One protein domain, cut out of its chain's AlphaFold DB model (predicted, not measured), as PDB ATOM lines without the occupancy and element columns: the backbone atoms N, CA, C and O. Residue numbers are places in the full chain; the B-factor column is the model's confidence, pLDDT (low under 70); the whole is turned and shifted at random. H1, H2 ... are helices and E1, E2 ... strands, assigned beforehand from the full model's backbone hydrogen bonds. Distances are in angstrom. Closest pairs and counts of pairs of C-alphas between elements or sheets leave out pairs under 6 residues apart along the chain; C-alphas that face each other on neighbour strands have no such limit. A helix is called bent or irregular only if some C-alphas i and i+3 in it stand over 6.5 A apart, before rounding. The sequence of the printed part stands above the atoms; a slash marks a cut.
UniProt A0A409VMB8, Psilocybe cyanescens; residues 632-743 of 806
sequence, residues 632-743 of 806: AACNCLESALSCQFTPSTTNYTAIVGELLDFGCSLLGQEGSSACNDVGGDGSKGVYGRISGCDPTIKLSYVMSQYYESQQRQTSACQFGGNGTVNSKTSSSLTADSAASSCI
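This is residues 632 to 743 of the 806 residues of a protein of Psilocybe cyanescens (UniProt A0A409VMB8). One helix, H4, runs through the middle, and the other five helices pack round it: H2 nearly alongside it on one side, H1 and H6 on the opposite side, short H3 and H5 in between. A two-stranded antiparallel ribbon, E1 and E2, packs on H4 mainly through E1, while residues 680 to 687 form a narrow loop reaching away from this body. The printed part has 112 residues, ordered H1 E1 H2 H3 H4 H5 E2 H6, mostly helix. It is compact, with a radius of gyration of the C-alphas of 13.0 A, and spans 38 by 32 by 30 A.

H1, residues 632 to 640, touches H4, residues 695 to 709, through residues 697 to 701 of H4 alone; the closest C-alphas, of Glu 638 and Ile 697, are 5.8 A apart. E1, residues 643 to 645, and E2, residues 723 to 725, are antiparallel neighbours, with N 644 and O 724 within hydrogen-bond range at 2.9 A. The closest C-alphas of E1 and H4, of Cys 643 and Ser 704, are 4.6 A apart. H2, residues 653 to 669, touches H4 at a shallow tilt of 31 degrees, the same way; the closest C-alphas, of Leu 660 and Leu 699, are 5.3 A apart. H3, residues 674 to 677, only just touches H4, with 3 pairs of C-alphas within 8 A, the closest those of Cys 675 and Val 702, 7.1 A. H5, residues 714 to 717, touches H4 at Tyr 707 and Ala 716, the closest C-alphas, 5.0 A. H6, residues 735 to 742, touches H1, opposite ways at 36 degrees, only just a steep tilt; the closest C-alphas, of Ala 633 and Cys 742, are 5.2 A apart. H2 and H6 are apart. Every O i to N i+4 pair is within hydrogen-bond range in H1, H4 and H6, and 11 of 13 in H2; H3 and H5 are too short for such a pair.

H1 begins at C-alpha 632 (63.549, 38.210, -24.098). H2 is 25.4 A long and irregular, C-alphas 654 and 657 being 7.3 A apart; H4 is 21.1 A long. H6 ends at C-alpha 742 (57.054, 34.411, -28.134).

The farthest C-alphas, of Ser 683 and Ser 727, are 39.7 A apart. The link H3 to H4 is long, with residues 680 to 681 paired antiparallel with 686 to 687. The printed part has no cut, and no printed residue is under 70 in pLDDT.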
ATOM      1  N   ALA A 632      63.630  38.077 -22.641       94.75
ATOM      2  CA  ALA A 632      63.549  38.210 -24.098       94.75
ATOM      3  C   ALA A 632      62.187  37.745 -24.652       94.75
ATOM      4  O   ALA A 632      61.624  38.381 -25.547       94.75
ATOM      5  N   ALA A 633      61.642  36.652 -24.114       96.19
ATOM      6  CA  ALA A 633      60.340  36.126 -24.512       96.19
ATOM      7  C   ALA A 633      59.185  37.028 -24.042       96.19
ATOM      8  O   ALA A 633      58.250  37.278 -24.806       96.19
ATOM      9  N   CYS A 634      59.270  37.573 -22.826       97.31
ATOM     10  CA  CYS A 634      58.283  38.513 -22.298       97.31
ATOM     11  C   CYS A 634      58.290  39.849 -23.062       97.31
ATOM     12  O   CYS A 634      57.223  40.340 -23.418       97.31
ATOM     13  N   ASN A 635      59.459  40.375 -23.437       95.88
ATOM     14  CA  ASN A 635      59.570  41.573 -24.283       95.88
ATOM     15  C   ASN A 635      59.039  41.357 -25.711       95.88
ATOM     16  O   ASN A 635      58.420  42.250 -26.303       95.88
ATOM     17  N   CYS A 636      59.257  40.162 -26.280       96.25
ATOM     18  CA  CYS A 636      58.627  39.760 -27.541       96.25
ATOM     19  C   CYS A 636      57.103  39.827 -27.418       96.25
ATOM     20  O   CYS A 636      56.445  40.413 -28.282       96.25
ATOM     21  N   LEU A 637      56.558  39.268 -26.330       96.94
ATOM     22  CA  LEU A 637      55.126  39.292 -26.065       96.94
ATOM     23  C   LEU A 637      54.628  40.732 -25.948       96.94
ATOM     24  O   LEU A 637      53.760  41.115 -26.723       96.94
ATOM     25  N   GLU A 638      55.210  41.547 -25.068       96.06
ATOM     26  CA  GLU A 638      54.796  42.940 -24.849       96.06
ATOM     27  C   GLU A 638      54.722  43.751 -26.149       96.06
ATOM     28  O   GLU A 638      53.749  44.469 -26.399       96.06
ATOM     29  N   SER A 639      55.720  43.591 -27.019       94.56
ATOM     30  CA  SER A 639      55.780  44.277 -28.314       94.56
ATOM     31  C   SER A 639      54.687  43.827 -29.292       94.56
ATOM     32  O   SER A 639      54.287  44.598 -30.168       94.56
ATOM     33  N   ALA A 640      54.216  42.584 -29.158       95.12
ATOM     34  CA  ALA A 640      53.207  41.961 -30.008       95.12
ATOM     35  C   ALA A 640      51.765  42.136 -29.490       95.12
ATOM     36  O   ALA A 640      50.819  41.853 -30.229       95.12
ATOM     37  N   LEU A 641      51.586  42.606 -28.253       96.88
ATOM     38  CA  LEU A 641      50.277  42.807 -27.632       96.88
ATOM     39  C   LEU A 641      49.535  44.012 -28.214       96.88
ATOM     40  O   LEU A 641      50.103  45.092 -28.397       96.88
ATOM     41  N   SER A 642      48.246  43.816 -28.498       96.06
ATOM     42  CA  SER A 642      47.396  44.784 -29.199       96.06
ATOM     43  C   SER A 642      46.874  45.915 -28.304       96.06
ATOM     44  O   SER A 642      46.527  46.989 -28.803       96.06
ATOM     45  N   CYS A 643      46.884  45.716 -26.987       96.44
ATOM     46  CA  CYS A 643      46.630  46.719 -25.962       96.44
ATOM     47  C   CYS A 643      47.747  46.674 -24.909       96.44
ATOM     48  O   CYS A 643      48.067  45.608 -24.386       96.44
ATOM     49  N   GLN A 644      48.348  47.822 -24.609       96.12
ATOM     50  CA  GLN A 644      49.478  47.932 -23.689       96.12
ATOM     51  C   GLN A 644      49.090  48.739 -22.455       96.12
ATOM     52  O   GLN A 644      48.432  49.775 -22.572       96.12
ATOM     53  N   PHE A 645      49.528  48.278 -21.285       96.81
ATOM     54  CA  PHE A 645      49.417  49.026 -20.043       96.81
ATOM     55  C   PHE A 645      50.311  50.266 -20.112       96.81
ATOM     56  O   PHE A 645      51.533  50.189 -20.191       96.81
ATOM     57  N   THR A 646      49.680  51.430 -20.087       94.12
ATOM     58  CA  THR A 646      50.319  52.742 -20.088       94.12
ATOM     59  C   THR A 646      49.756  53.506 -18.896       94.12
ATOM     60  O   THR A 646      48.747  54.203 -19.048       94.12
ATOM     61  N   PRO A 647      50.323  53.321 -17.691       90.44
ATOM     62  CA  PRO A 647      49.741  53.863 -16.474       90.44
ATOM     63  C   PRO A 647      49.650  55.386 -16.540       90.44
ATOM     64  O   PRO A 647      50.580  56.072 -16.962       90.44
ATOM     65  N   SER A 648      48.528  55.922 -16.064       85.06
ATOM     66  CA  SER A 648      48.310  57.370 -15.936       85.06
ATOM     67  C   SER A 648      49.001  57.981 -14.706       85.06
ATOM     68  O   SER A 648      49.079  59.202 -14.576       85.06
ATOM     69  N   THR A 649      49.515  57.133 -13.809       86.19
ATOM     70  CA  THR A 649      50.200  57.490 -12.562       86.19
ATOM     71  C   THR A 649      51.648  57.005 -12.569       86.19
ATOM     72  O   THR A 649      51.977  55.992 -13.182       86.19
ATOM     73  N   THR A 650      52.513  57.703 -11.837       83.38
ATOM     74  CA  THR A 650      53.895  57.271 -11.598       83.38
ATOM     75  C   THR A 650      53.979  56.122 -10.591       83.38
ATOM     76  O   THR A 650      54.872  55.287 -10.704       83.38
ATOM     77  N   ASN A 651      53.036  56.027  -9.644       83.25
ATOM     78  CA  ASN A 651      52.930  54.912  -8.697       83.25
ATOM     79  C   ASN A 651      52.051  53.795  -9.281       83.25
ATOM     80  O   ASN A 651      50.951  53.519  -8.801       83.25
ATOM     81  N   TYR A 652      52.505  53.196 -10.380       87.75
ATOM     82  CA  TYR A 652      51.739  52.171 -11.090       87.75
ATOM     83  C   TYR A 652      51.598  50.867 -10.288       87.75
ATOM     84  O   TYR A 652      50.651  50.113 -10.507       87.75
ATOM     85  N   THR A 653      52.497  50.607  -9.334       85.50
ATOM     86  CA  THR A 653      52.463  49.410  -8.480       85.50
ATOM     87  C   THR A 653      51.218  49.360  -7.601       85.50
ATOM     88  O   THR A 653      50.760  48.274  -7.272       85.50
ATOM     89  N   ALA A 654      50.621  50.513  -7.280       83.12
ATOM     90  CA  ALA A 654      49.365  50.581  -6.535       83.12
ATOM     91  C   ALA A 654      48.138  50.121  -7.345       83.12
ATOM     92  O   ALA A 654      47.131  49.766  -6.749       83.12
ATOM     93  N   ILE A 655      48.201  50.141  -8.684       88.81
ATOM     94  CA  ILE A 655      47.036  49.872  -9.550       88.81
ATOM     95  C   ILE A 655      47.191  48.624 -10.422       88.81
ATOM     96  O   ILE A 655      46.200  48.107 -10.925       88.81
ATOM     97  N   VAL A 656      48.418  48.133 -10.634       92.00
ATOM     98  CA  VAL A 656      48.678  47.022 -11.566       92.00
ATOM     99  C   VAL A 656      47.948  45.740 -11.155       92.00
ATOM    100  O   VAL A 656      47.341  45.098 -12.009       92.00
ATOM    101  N   GLY A 657      47.947  45.405  -9.861       89.62
ATOM    102  CA  GLY A 657      47.247  44.231  -9.330       89.62
ATOM    103  C   GLY A 657      45.729  44.359  -9.452       89.62
ATOM    104  O   GLY A 657      45.085  43.490 -10.028       89.62
ATOM    105  N   GLU A 658      45.166  45.491  -9.018       90.06
ATOM    106  CA  GLU A 658      43.720  45.749  -9.097       90.06
ATOM    107  C   GLU A 658      43.199  45.706 -10.540       90.06
ATOM    108  O   GLU A 658      42.134  45.150 -10.816       90.06
ATOM    109  N   LEU A 659      43.955  46.267 -11.489       94.19
ATOM    110  CA  LEU A 659      43.598  46.236 -12.907       94.19
ATOM    111  C   LEU A 659      43.729  44.833 -13.508       94.19
ATOM    112  O   LEU A 659      42.943  44.487 -14.395       94.19
ATOM    113  N   LEU A 660      44.689  44.030 -13.038       94.38
ATOM    114  CA  LEU A 660      44.835  42.636 -13.452       94.38
ATOM    115  C   LEU A 660      43.632  41.811 -12.981       94.38
ATOM    116  O   LEU A 660      43.009  41.135 -13.800       94.38
ATOM    117  N   ASP A 661      43.245  41.945 -11.711       92.00
ATOM    118  CA  ASP A 661      42.065  41.288 -11.137       92.00
ATOM    119  C   ASP A 661      40.779  41.716 -11.849       92.00
ATOM    120  O   ASP A 661      39.944  40.883 -12.215       92.00
ATOM    121  N   PHE A 662      40.633  43.018 -12.112       94.06
ATOM    122  CA  PHE A 662      39.505  43.556 -12.861       94.06
ATOM    123  C   PHE A 662      39.429  42.970 -14.276       94.06
ATOM    124  O   PHE A 662      38.381  42.463 -14.680       94.06
ATOM    125  N   GLY A 663      40.538  42.983 -15.019       94.75
ATOM    126  CA  GLY A 663      40.599  42.416 -16.364       94.75
ATOM    127  C   GLY A 663      40.303  40.914 -16.385       94.75
ATOM    128  O   GLY A 663      39.560  40.440 -17.245       94.75
ATOM    129  N   CYS A 664      40.803  40.168 -15.400       95.38
ATOM    130  CA  CYS A 664      40.508  38.746 -15.261       95.38
ATOM    131  C   CYS A 664      39.049  38.459 -14.903       95.38
ATOM    132  O   CYS A 664      38.473  37.506 -15.429       95.38
ATOM    133  N   SER A 665      38.424  39.298 -14.075       94.88
ATOM    134  CA  SER A 665      36.991  39.211 -13.781       94.88
ATOM    135  C   SER A 665      36.141  39.411 -15.038       94.88
ATOM    136  O   SER A 665      35.218  38.633 -15.283       94.88
ATOM    137  N   LEU A 666      36.482  40.397 -15.878       93.50
ATOM    138  CA  LEU A 666      35.794  40.639 -17.150       93.50
ATOM    139  C   LEU A 666      35.902  39.437 -18.098       93.50
ATOM    140  O   LEU A 666      34.893  38.946 -18.596       93.50
ATOM    141  N   LEU A 667      37.114  38.910 -18.287       94.69
ATOM    142  CA  LEU A 667      37.346  37.725 -19.118       94.69
ATOM    143  C   LEU A 667      36.617  36.485 -18.580       94.69
ATOM    144  O   LEU A 667      36.055  35.709 -19.356       94.69
ATOM    145  N   GLY A 668      36.577  36.310 -17.259       93.88
ATOM    146  CA  GLY A 668      35.856  35.213 -16.614       93.88
ATOM    147  C   GLY A 668      34.340  35.278 -16.830       93.88
ATOM    148  O   GLY A 668      33.716  34.245 -17.064       93.88
ATOM    149  N   GLN A 669      33.746  36.477 -16.828       93.31
ATOM    150  CA  GLN A 669      32.319  36.673 -17.140       93.31
ATOM    151  C   GLN A 669      31.972  36.271 -18.581       93.31
ATOM    152  O   GLN A 669      30.852  35.838 -18.851       93.31
ATOM    153  N   GLU A 670      32.941  36.354 -19.492       91.88
ATOM    154  CA  GLU A 670      32.824  35.905 -20.884       91.88
ATOM    155  C   GLU A 670      33.137  34.410 -21.069       91.88
ATOM    156  O   GLU A 670      33.074  33.892 -22.184       91.88
ATOM    157  N   GLY A 671      33.473  33.696 -19.989       91.25
ATOM    158  CA  GLY A 671      33.857  32.285 -20.026       91.25
ATOM    159  C   GLY A 671      35.271  32.032 -20.557       91.25
ATOM    160  O   GLY A 671      35.596  30.894 -20.897       91.25
ATOM    161  N   SER A 672      36.118  33.063 -20.641       91.69
ATOM    162  CA  SER A 672      37.514  32.925 -21.059       91.69
ATOM    163  C   SER A 672      38.385  32.382 -19.925       91.69
ATOM    164  O   SER A 672      38.297  32.815 -18.778       91.69
ATOM    165  N   SER A 673      39.287  31.461 -20.264       90.31
ATOM    166  CA  SER A 673      40.299  30.916 -19.353       90.31
ATOM    167  C   SER A 673      41.672  31.579 -19.512       90.31
ATOM    168  O   SER A 673      42.662  31.042 -19.022       90.31
ATOM    169  N   ALA A 674      41.764  32.714 -20.213       90.00
ATOM    170  CA  ALA A 674      43.036  33.376 -20.518       90.00
ATOM    171  C   ALA A 674      43.847  33.747 -19.263       90.00
ATOM    172  O   ALA A 674      45.075  33.740 -19.296       90.00
ATOM    173  N   CYS A 675      43.188  34.003 -18.129       92.75
ATOM    174  CA  CYS A 675      43.893  34.297 -16.880       92.75
ATOM    175  C   CYS A 675      44.599  33.089 -16.243       92.75
ATOM    176  O   CYS A 675      45.442  33.265 -15.365       92.75
ATOM    177  N   ASN A 676      44.368  31.872 -16.740       93.56
ATOM    178  CA  ASN A 676      45.193  30.724 -16.367       93.56
ATOM    179  C   ASN A 676      46.636  30.857 -16.887       93.56
ATOM    180  O   ASN A 676      47.525  30.201 -16.355       93.56
ATOM    181  N   ASP A 677      46.893  31.708 -17.891       95.25
ATOM    182  CA  ASP A 677      48.249  31.950 -18.396       95.25
ATOM    183  C   ASP A 677      49.069  32.914 -17.536       95.25
ATOM    184  O   ASP A 677      50.296  32.861 -17.597       95.25
ATOM    185  N   VAL A 678      48.424  33.801 -16.769       94.44
ATOM    186  CA  VAL A 678      49.119  34.814 -15.946       94.44
ATOM    187  C   VAL A 678      49.476  34.305 -14.554       94.44
ATOM    188  O   VAL A 678      50.461  34.757 -13.962       94.44
ATOM    189  N   GLY A 679      48.654  33.397 -14.025       89.88
ATOM    190  CA  GLY A 679      48.753  32.894 -12.664       89.88
ATOM    191  C   GLY A 679      49.651  31.669 -12.528       89.88
ATOM    192  O   GLY A 679      50.128  31.084 -13.501       89.88
ATOM    193  N   GLY A 680      49.856  31.265 -11.283       93.75
ATOM    194  CA  GLY A 680      50.461  29.992 -10.934       93.75
ATOM    195  C   GLY A 680      49.860  29.468  -9.638       93.75
ATOM    196  O   GLY A 680      49.348  30.236  -8.828       93.75
ATOM    197  N   ASP A 681      49.909  28.157  -9.461       95.50
ATOM    198  CA  ASP A 681      49.448  27.464  -8.270       95.50
ATOM    199  C   ASP A 681      50.592  26.588  -7.766       95.50
ATOM    200  O   ASP A 681      50.831  25.491  -8.277       95.50
ATOM    201  N   GLY A 682      51.318  27.085  -6.762       96.19
ATOM    202  CA  GLY A 682      52.423  26.349  -6.152       96.19
ATOM    203  C   GLY A 682      51.986  25.104  -5.378       96.19
ATOM    204  O   GLY A 682      52.813  24.230  -5.140       96.19
ATOM    205  N   SER A 683      50.696  24.950  -5.060       96.12
ATOM    206  CA  SER A 683      50.200  23.701  -4.472       96.12
ATOM    207  C   SER A 683      50.017  22.597  -5.507       96.12
ATOM    208  O   SER A 683      50.308  21.430  -5.255       96.12
ATOM    209  N   LYS A 684      49.596  22.972  -6.718       96.25
ATOM    210  CA  LYS A 684      49.423  22.036  -7.836       96.25
ATOM    211  C   LYS A 684      50.667  21.908  -8.712       96.25
ATOM    212  O   LYS A 684      50.752  20.970  -9.498       96.25
ATOM    213  N   GLY A 685      51.620  22.834  -8.597       96.31
ATOM    214  CA  GLY A 685      52.778  22.912  -9.487       96.31
ATOM    215  C   GLY A 685      52.395  23.278 -10.920       96.31
ATOM    216  O   GLY A 685      52.984  22.765 -11.869       96.31
ATOM    217  N   VAL A 686      51.358  24.106 -11.087       96.75
ATOM    218  CA  VAL A 686      50.851  24.525 -12.400       96.75
ATOM    219  C   VAL A 686      51.141  26.002 -12.584       96.75
ATOM    220  O   VAL A 686      50.704  26.821 -11.782       96.75
ATOM    221  N   TYR A 687      51.851  26.344 -13.654       97.56
ATOM    222  CA  TYR A 687      52.271  27.710 -13.951       97.56
ATOM    223  C   TYR A 687      51.823  28.076 -15.360       97.56
ATOM    224  O   TYR A 687      52.060  27.323 -16.307       97.56
ATOM    225  N   GLY A 688      51.123  29.201 -15.482       96.38
ATOM    226  CA  GLY A 688      50.628  29.702 -16.753       96.38
ATOM    227  C   GLY A 688      51.755  30.074 -17.713       96.38
ATOM    228  O   GLY A 688      52.883  30.346 -17.302       96.38
ATOM    229  N   ARG A 689      51.456  30.120 -19.018       96.19
ATOM    230  CA  ARG A 689      52.474  30.367 -20.055       96.19
ATOM    231  C   ARG A 689      53.284  31.641 -19.825       96.19
ATOM    232  O   ARG A 689      54.467  31.665 -20.143       96.19
ATOM    233  N   ILE A 690      52.649  32.680 -19.290       96.88
ATOM    234  CA  ILE A 690      53.244  34.004 -19.089       96.88
ATOM    235  C   ILE A 690      53.410  34.335 -17.598       96.88
ATOM    236  O   ILE A 690      53.666  35.484 -17.236       96.88
ATOM    237  N   SER A 691      53.300  33.337 -16.711       96.81
ATOM    238  CA  SER A 691      53.385  33.534 -15.260       96.81
ATOM    239  C   SER A 691      54.745  34.069 -14.805       96.81
ATOM    240  O   SER A 691      54.833  34.675 -13.740       96.81
ATOM    241  N   GLY A 692      55.789  33.863 -15.612       96.62
ATOM    242  CA  GLY A 692      57.132  34.389 -15.383       96.62
ATOM    243  C   GLY A 692      57.373  35.808 -15.908       96.62
ATOM    244  O   GLY A 692      58.462  36.318 -15.701       96.62
ATOM    245  N   CYS A 693      56.423  36.462 -16.583       97.81
ATOM    246  CA  CYS A 693      56.628  37.829 -17.082       97.81
ATOM    247  C   CYS A 693      56.399  38.898 -16.007       97.81
ATOM    248  O   CYS A 693      55.738  38.638 -15.004       97.81
ATOM    249  N   ASP A 694      56.919  40.107 -16.221       96.69
ATOM    250  CA  ASP A 694      56.604  41.280 -15.396       96.69
ATOM    251  C   ASP A 694      55.069  41.475 -15.268       96.69
ATOM    252  O   ASP A 694      54.340  41.301 -16.257       96.69
ATOM    253  N   PRO A 695      54.539  41.824 -14.076       95.56
ATOM    254  CA  PRO A 695      53.114  42.099 -13.871       95.56
ATOM    255  C   PRO A 695      52.485  43.091 -14.866       95.56
ATOM    256  O   PRO A 695      51.324  42.932 -15.238       95.56
ATOM    257  N   THR A 696      53.235  44.083 -15.343       96.25
ATOM    258  CA  THR A 696      52.800  45.049 -16.367       96.25
ATOM    259  C   THR A 696      52.580  44.392 -17.735       96.25
ATOM    260  O   THR A 696      51.612  44.713 -18.434       96.25
ATOM    261  N   ILE A 697      53.402  43.400 -18.091       97.88
ATOM    262  CA  ILE A 697      53.247  42.591 -19.308       97.88
ATOM    263  C   ILE A 697      52.067  41.627 -19.144       97.88
ATOM    264  O   ILE A 697      51.251  41.497 -20.060       97.88
ATOM    265  N   LYS A 698      51.910  41.004 -17.963       97.69
ATOM    266  CA  LYS A 698      50.728  40.179 -17.642       97.69
ATOM    267  C   LYS A 698      49.434  40.983 -17.794       97.69
ATOM    268  O   LYS A 698      48.485  40.508 -18.417       97.69
ATOM    269  N   LEU A 699      49.411  42.214 -17.279       97.62
ATOM    270  CA  LEU A 699      48.266  43.112 -17.403       97.62
ATOM    271  C   LEU A 699      48.013  43.499 -18.861       97.62
ATOM    272  O   LEU A 699      46.882  43.392 -19.324       97.62
ATOM    273  N   SER A 700      49.050  43.858 -19.616       98.06
ATOM    274  CA  SER A 700      48.922  44.140 -21.053       98.06
ATOM    275  C   SER A 700      48.336  42.947 -21.825       98.06
ATOM    276  O   SER A 700      47.522  43.128 -22.733       98.06
ATOM    277  N   TYR A 701      48.700  41.712 -21.458       98.12
ATOM    278  CA  TYR A 701      48.135  40.502 -22.064       98.12
ATOM    279  C   TYR A 701      46.642  40.373 -21.764       98.12
ATOM    280  O   TYR A 701      45.849  40.180 -22.685       98.12
ATOM    281  N   VAL A 702      46.241  40.551 -20.504       98.06
ATOM    282  CA  VAL A 702      44.828  40.530 -20.090       98.06
ATOM    283  C   VAL A 702      44.028  41.639 -20.779       98.06
ATOM    284  O   VAL A 702      42.954  41.374 -21.323       98.06
ATOM    285  N   MET A 703      44.568  42.860 -20.836       97.06
ATOM    286  CA  MET A 703      43.952  43.979 -21.550       97.06
ATOM    287  C   MET A 703      43.791  43.675 -23.044       97.06
ATOM    288  O   MET A 703      42.750  43.981 -23.619       97.06
ATOM    289  N   SER A 704      44.789  43.047 -23.675       97.19
ATOM    290  CA  SER A 704      44.726  42.651 -25.087       97.19
ATOM    291  C   SER A 704      43.683  41.566 -25.334       97.19
ATOM    292  O   SER A 704      42.907  41.687 -26.279       97.19
ATOM    293  N   GLN A 705      43.608  40.549 -24.470       96.81
ATOM    294  CA  GLN A 705      42.595  39.494 -24.564       96.81
ATOM    295  C   GLN A 705      41.176  40.071 -24.473       96.81
ATOM    296  O   GLN A 705      40.318  39.728 -25.285       96.81
ATOM    297  N   TYR A 706      40.936  40.992 -23.533       95.88
ATOM    298  CA  TYR A 706      39.632  41.643 -23.387       95.88
ATOM    299  C   TYR A 706      39.333  42.608 -24.544       95.88
ATOM    300  O   TYR A 706      38.239  42.623 -25.102       95.88
ATOM    301  N   TYR A 707      40.320  43.393 -24.976       95.81
ATOM    302  CA  TYR A 707      40.186  44.262 -26.147       95.81
ATOM    303  C   TYR A 707      39.799  43.469 -27.405       95.81
ATOM    304  O   TYR A 707      38.943  43.900 -28.181       95.81
ATOM    305  N   GLU A 708      40.399  42.296 -27.600       94.50
ATOM    306  CA  GLU A 708      40.119  41.401 -28.720       94.50
ATOM    307  C   GLU A 708      38.734  40.748 -28.621       94.50
ATOM    308  O   GLU A 708      38.026  40.710 -29.633       94.50
ATOM    309  N   SER A 709      38.302  40.316 -27.427       94.00
ATOM    310  CA  SER A 709      36.959  39.748 -27.222       94.00
ATOM    311  C   SER A 709      35.847  40.773 -27.470       94.00
ATOM    312  O   SER A 709      34.808  40.451 -28.049       94.00
ATOM    313  N   GLN A 710      36.116  42.046 -27.175       94.50
ATOM    314  CA  GLN A 710      35.229  43.184 -27.428       94.50
ATOM    315  C   GLN A 710      35.288  43.713 -28.871       94.50
ATOM    316  O   GLN A 710      34.983  44.879 -29.137       94.50
ATOM    317  N   GLN A 711      35.682  42.872 -29.831       92.62
ATOM    318  CA  GLN A 711      35.782  43.220 -31.254       92.62
ATOM    319  C   GLN A 711      36.701  44.425 -31.520       92.62
ATOM    320  O   GLN A 711      36.481  45.190 -32.460       92.62
ATOM    321  N   ARG A 712      37.741  44.601 -30.693       92.94
ATOM    322  CA  ARG A 712      38.744  45.668 -30.820       92.94
ATOM    323  C   ARG A 712      38.161  47.088 -30.731       92.94
ATOM    324  O   ARG A 712      38.714  48.032 -31.307       92.94
ATOM    325  N   GLN A 713      37.075  47.274 -29.978       91.44
ATOM    326  CA  GLN A 713      36.562  48.607 -29.647       91.44
ATOM    327  C   GLN A 713      37.573  49.370 -28.789       91.44
ATOM    328  O   GLN A 713      38.009  48.886 -27.748       91.44
ATOM    329  N   THR A 714      37.956  50.579 -29.206       87.50
ATOM    330  CA  THR A 714      39.023  51.358 -28.547       87.50
ATOM    331  C   THR A 714      38.756  51.619 -27.065       87.50
ATOM    332  O   THR A 714      39.700  51.641 -26.281       87.50
ATOM    333  N   SER A 715      37.487  51.749 -26.663       89.31
ATOM    334  CA  SER A 715      37.059  51.874 -25.264       89.31
ATOM    335  C   SER A 715      37.434  50.665 -24.400       89.31
ATOM    336  O   SER A 715      37.729  50.843 -23.222       89.31
ATOM    337  N   ALA A 716      37.483  49.454 -24.966       92.38
ATOM    338  CA  ALA A 716      37.807  48.232 -24.229       92.38
ATOM    339  C   ALA A 716      39.289  48.143 -23.827       92.38
ATOM    340  O   ALA A 716      39.608  47.497 -22.839       92.38
ATOM    341  N   CYS A 717      40.187  48.839 -24.534       94.44
ATOM    342  CA  CYS A 717      41.603  48.924 -24.165       94.44
ATOM    343  C   CYS A 717      41.885  50.023 -23.119       94.44
ATOM    344  O   CYS A 717      42.962  50.060 -22.540       94.44
ATOM    345  N   GLN A 718      40.936  50.924 -22.834       88.19
ATOM    346  CA  GLN A 718      41.243  52.112 -22.030       88.19
ATOM    347  C   GLN A 718      41.532  51.817 -20.556       88.19
ATOM    348  O   GLN A 718      42.362  52.516 -19.987       88.19
ATOM    349  N   PHE A 719      40.845  50.859 -19.916       91.31
ATOM    350  CA  PHE A 719      41.037  50.515 -18.489       91.31
ATOM    351  C   PHE A 719      41.148  51.755 -17.573       91.31
ATOM    352  O   PHE A 719      42.115  51.949 -16.832       91.31
ATOM    353  N   GLY A 720      40.178  52.669 -17.693       84.88
ATOM    354  CA  GLY A 720      40.169  53.928 -16.935       84.88
ATOM    355  C   GLY A 720      41.258  54.932 -17.341       84.88
ATOM    356  O   GLY A 720      41.609  55.794 -16.546       84.88
ATOM    357  N   GLY A 721      41.799  54.822 -18.558       88.38
ATOM    358  CA  GLY A 721      42.900  55.645 -19.072       88.38
ATOM    359  C   GLY A 721      44.295  55.045 -18.866       88.38
ATOM    360  O   GLY A 721      45.276  55.703 -19.191       88.38
ATOM    361  N   ASN A 722      44.395  53.820 -18.341       91.62
ATOM    362  CA  ASN A 722      45.665  53.140 -18.075       91.62
ATOM    363  C   ASN A 722      46.095  52.166 -19.180       91.62
ATOM    364  O   ASN A 722      47.096  51.475 -19.014       91.62
ATOM    365  N   GLY A 723      45.357  52.082 -20.287       94.25
ATOM    366  CA  GLY A 723      45.726  51.260 -21.435       94.25
ATOM    367  C   GLY A 723      45.650  52.024 -22.755       94.25
ATOM    368  O   GLY A 723      44.793  52.892 -22.951       94.25
ATOM    369  N   THR A 724      46.564  51.691 -23.666       95.44
ATOM    370  CA  THR A 724      46.674  52.293 -25.000       95.44
ATOM    371  C   THR A 724      46.731  51.215 -26.079       95.44
ATOM    372  O   THR A 724      47.447  50.222 -25.956       95.44
ATOM    373  N   VAL A 725      45.993  51.420 -27.175       95.62
ATOM    374  CA  VAL A 725      46.008  50.508 -28.329       95.62
ATOM    375  C   VAL A 725      47.361  50.586 -29.036       95.62
ATOM    376  O   VAL A 725      47.799  51.660 -29.459       95.62
ATOM    377  N   ASN A 726      48.000  49.436 -29.235       93.69
ATOM    378  CA  ASN A 726      49.273  49.336 -29.934       93.69
ATOM    379  C   ASN A 726      49.062  49.299 -31.455       93.69
ATOM    380  O   ASN A 726      48.853  48.246 -32.063       93.69
ATOM    381  N   SER A 727      49.178  50.467 -32.088       87.56
ATOM    382  CA  SER A 727      48.999  50.648 -33.540       87.56
ATOM    383  C   SER A 727      49.995  49.888 -34.430       87.56
ATOM    384  O   SER A 727      49.781  49.805 -35.638       87.56
ATOM    385  N   LYS A 728      51.080  49.339 -33.868       85.06
ATOM    386  CA  LYS A 728      52.096  48.585 -34.623       85.06
ATOM    387  C   LYS A 728      51.729  47.112 -34.814       85.06
ATOM    388  O   LYS A 728      52.410  46.415 -35.564       85.06
ATOM    389  N   THR A 729      50.686  46.632 -34.141       83.75
ATOM    390  CA  THR A 729      50.276  45.224 -34.189       83.75
ATOM    391  C   THR A 729      49.299  44.962 -35.328       83.75
ATOM    392  O   THR A 729      48.424  45.774 -35.631       83.75
ATOM    393  N   SER A 730      49.452  43.812 -35.989       78.06
ATOM    394  CA  SER A 730      48.484  43.368 -36.994       78.06
ATOM    395  C   SER A 730      47.166  43.010 -36.315       78.06
ATOM    396  O   SER A 730      47.155  42.254 -35.346       78.06
ATOM    397  N   SER A 731      46.038  43.444 -36.882       75.00
ATOM    398  CA  SER A 731      44.701  43.062 -36.404       75.00
ATOM    399  C   SER A 731      44.433  41.551 -36.479       75.00
ATOM    400  O   SER A 731      43.523  41.059 -35.808       75.00
ATOM    401  N   SER A 732      45.226  40.816 -37.267       79.12
ATOM    402  CA  SER A 732      45.167  39.357 -37.394       79.12
ATOM    403  C   SER A 732      45.915  38.597 -36.296       79.12
ATOM    404  O   SER A 732      45.721  37.391 -36.180       79.12
ATOM    405  N   LEU A 733      46.799  39.258 -35.540       87.12
ATOM    406  CA  LEU A 733      47.543  38.637 -34.445       87.12
ATOM    407  C   LEU A 733      46.727  38.782 -33.155       87.12
ATOM    408  O   LEU A 733      46.348  39.896 -32.786       87.12
ATOM    409  N   THR A 734      46.427  37.661 -32.505       93.69
ATOM    410  CA  THR A 734      45.751  37.637 -31.198       93.69
ATOM    411  C   THR A 734      46.772  37.553 -30.072       93.69
ATOM    412  O   THR A 734      47.858  36.994 -30.270       93.69
ATOM    413  N   ALA A 735      46.418  38.028 -28.881       94.94
ATOM    414  CA  ALA A 735      47.268  37.942 -27.696       94.94
ATOM    415  C   ALA A 735      47.683  36.490 -27.386       94.94
ATOM    416  O   ALA A 735      48.849  36.228 -27.097       94.94
ATOM    417  N   ASP A 736      46.765  35.530 -27.535       94.50
ATOM    418  CA  ASP A 736      47.039  34.094 -27.370       94.50
ATOM    419  C   ASP A 736      48.073  33.552 -28.381       94.50
ATOM    420  O   ASP A 736      49.009  32.826 -28.020       94.50
ATOM    421  N   SER A 737      47.942  33.941 -29.653       94.31
ATOM    422  CA  SER A 737      48.894  33.549 -30.698       94.31
ATOM    423  C   SER A 737      50.264  34.202 -30.495       94.31
ATOM    424  O   SER A 737      51.290  33.543 -30.679       94.31
ATOM    425  N   ALA A 738      50.290  35.459 -30.038       95.25
ATOM    426  CA  ALA A 738      51.510  36.169 -29.676       95.25
ATOM    427  C   ALA A 738      52.221  35.465 -28.511       95.25
ATOM    428  O   ALA A 738      53.397  35.126 -28.645       95.25
ATOM    429  N   ALA A 739      51.499  35.142 -27.431       96.12
ATOM    430  CA  ALA A 739      52.030  34.402 -26.286       96.12
ATOM    431  C   ALA A 739      52.611  33.044 -26.701       96.12
ATOM    432  O   ALA A 739      53.740  32.729 -26.335       96.12
ATOM    433  N   SER A 740      51.899  32.284 -27.538       95.38
ATOM    434  CA  SER A 740      52.385  30.996 -28.056       95.38
ATOM    435  C   SER A 740      53.639  31.132 -28.924       95.38
ATOM    436  O   SER A 740      54.513  30.268 -28.891       95.38
ATOM    437  N   SER A 741      53.736  32.206 -29.713       95.12
ATOM    438  CA  SER A 741      54.875  32.440 -30.609       95.12
ATOM    439  C   SER A 741      56.125  32.936 -29.877       95.12
ATOM    440  O   SER A 741      57.229  32.488 -30.180       95.12
ATOM    441  N   CYS A 742      55.956  33.828 -28.898       96.12
ATOM    442  CA  CYS A 742      57.054  34.411 -28.134       96.12
ATOM    443  C   CYS A 742      57.525  33.479 -27.012       96.12
ATOM    444  O   CYS A 742      58.725  33.386 -26.760       96.12
ATOM    445  N   ILE A 743      56.603  32.751 -26.371       95.75
ATOM    446  CA  ILE A 743      56.888  31.816 -25.276       95.75
ATOM    447  C   ILE A 743      56.591  30.384 -25.731       95.75
ATOM    448  O   ILE A 743      55.677  29.715 -25.256       95.75
TER     449      ILE A 743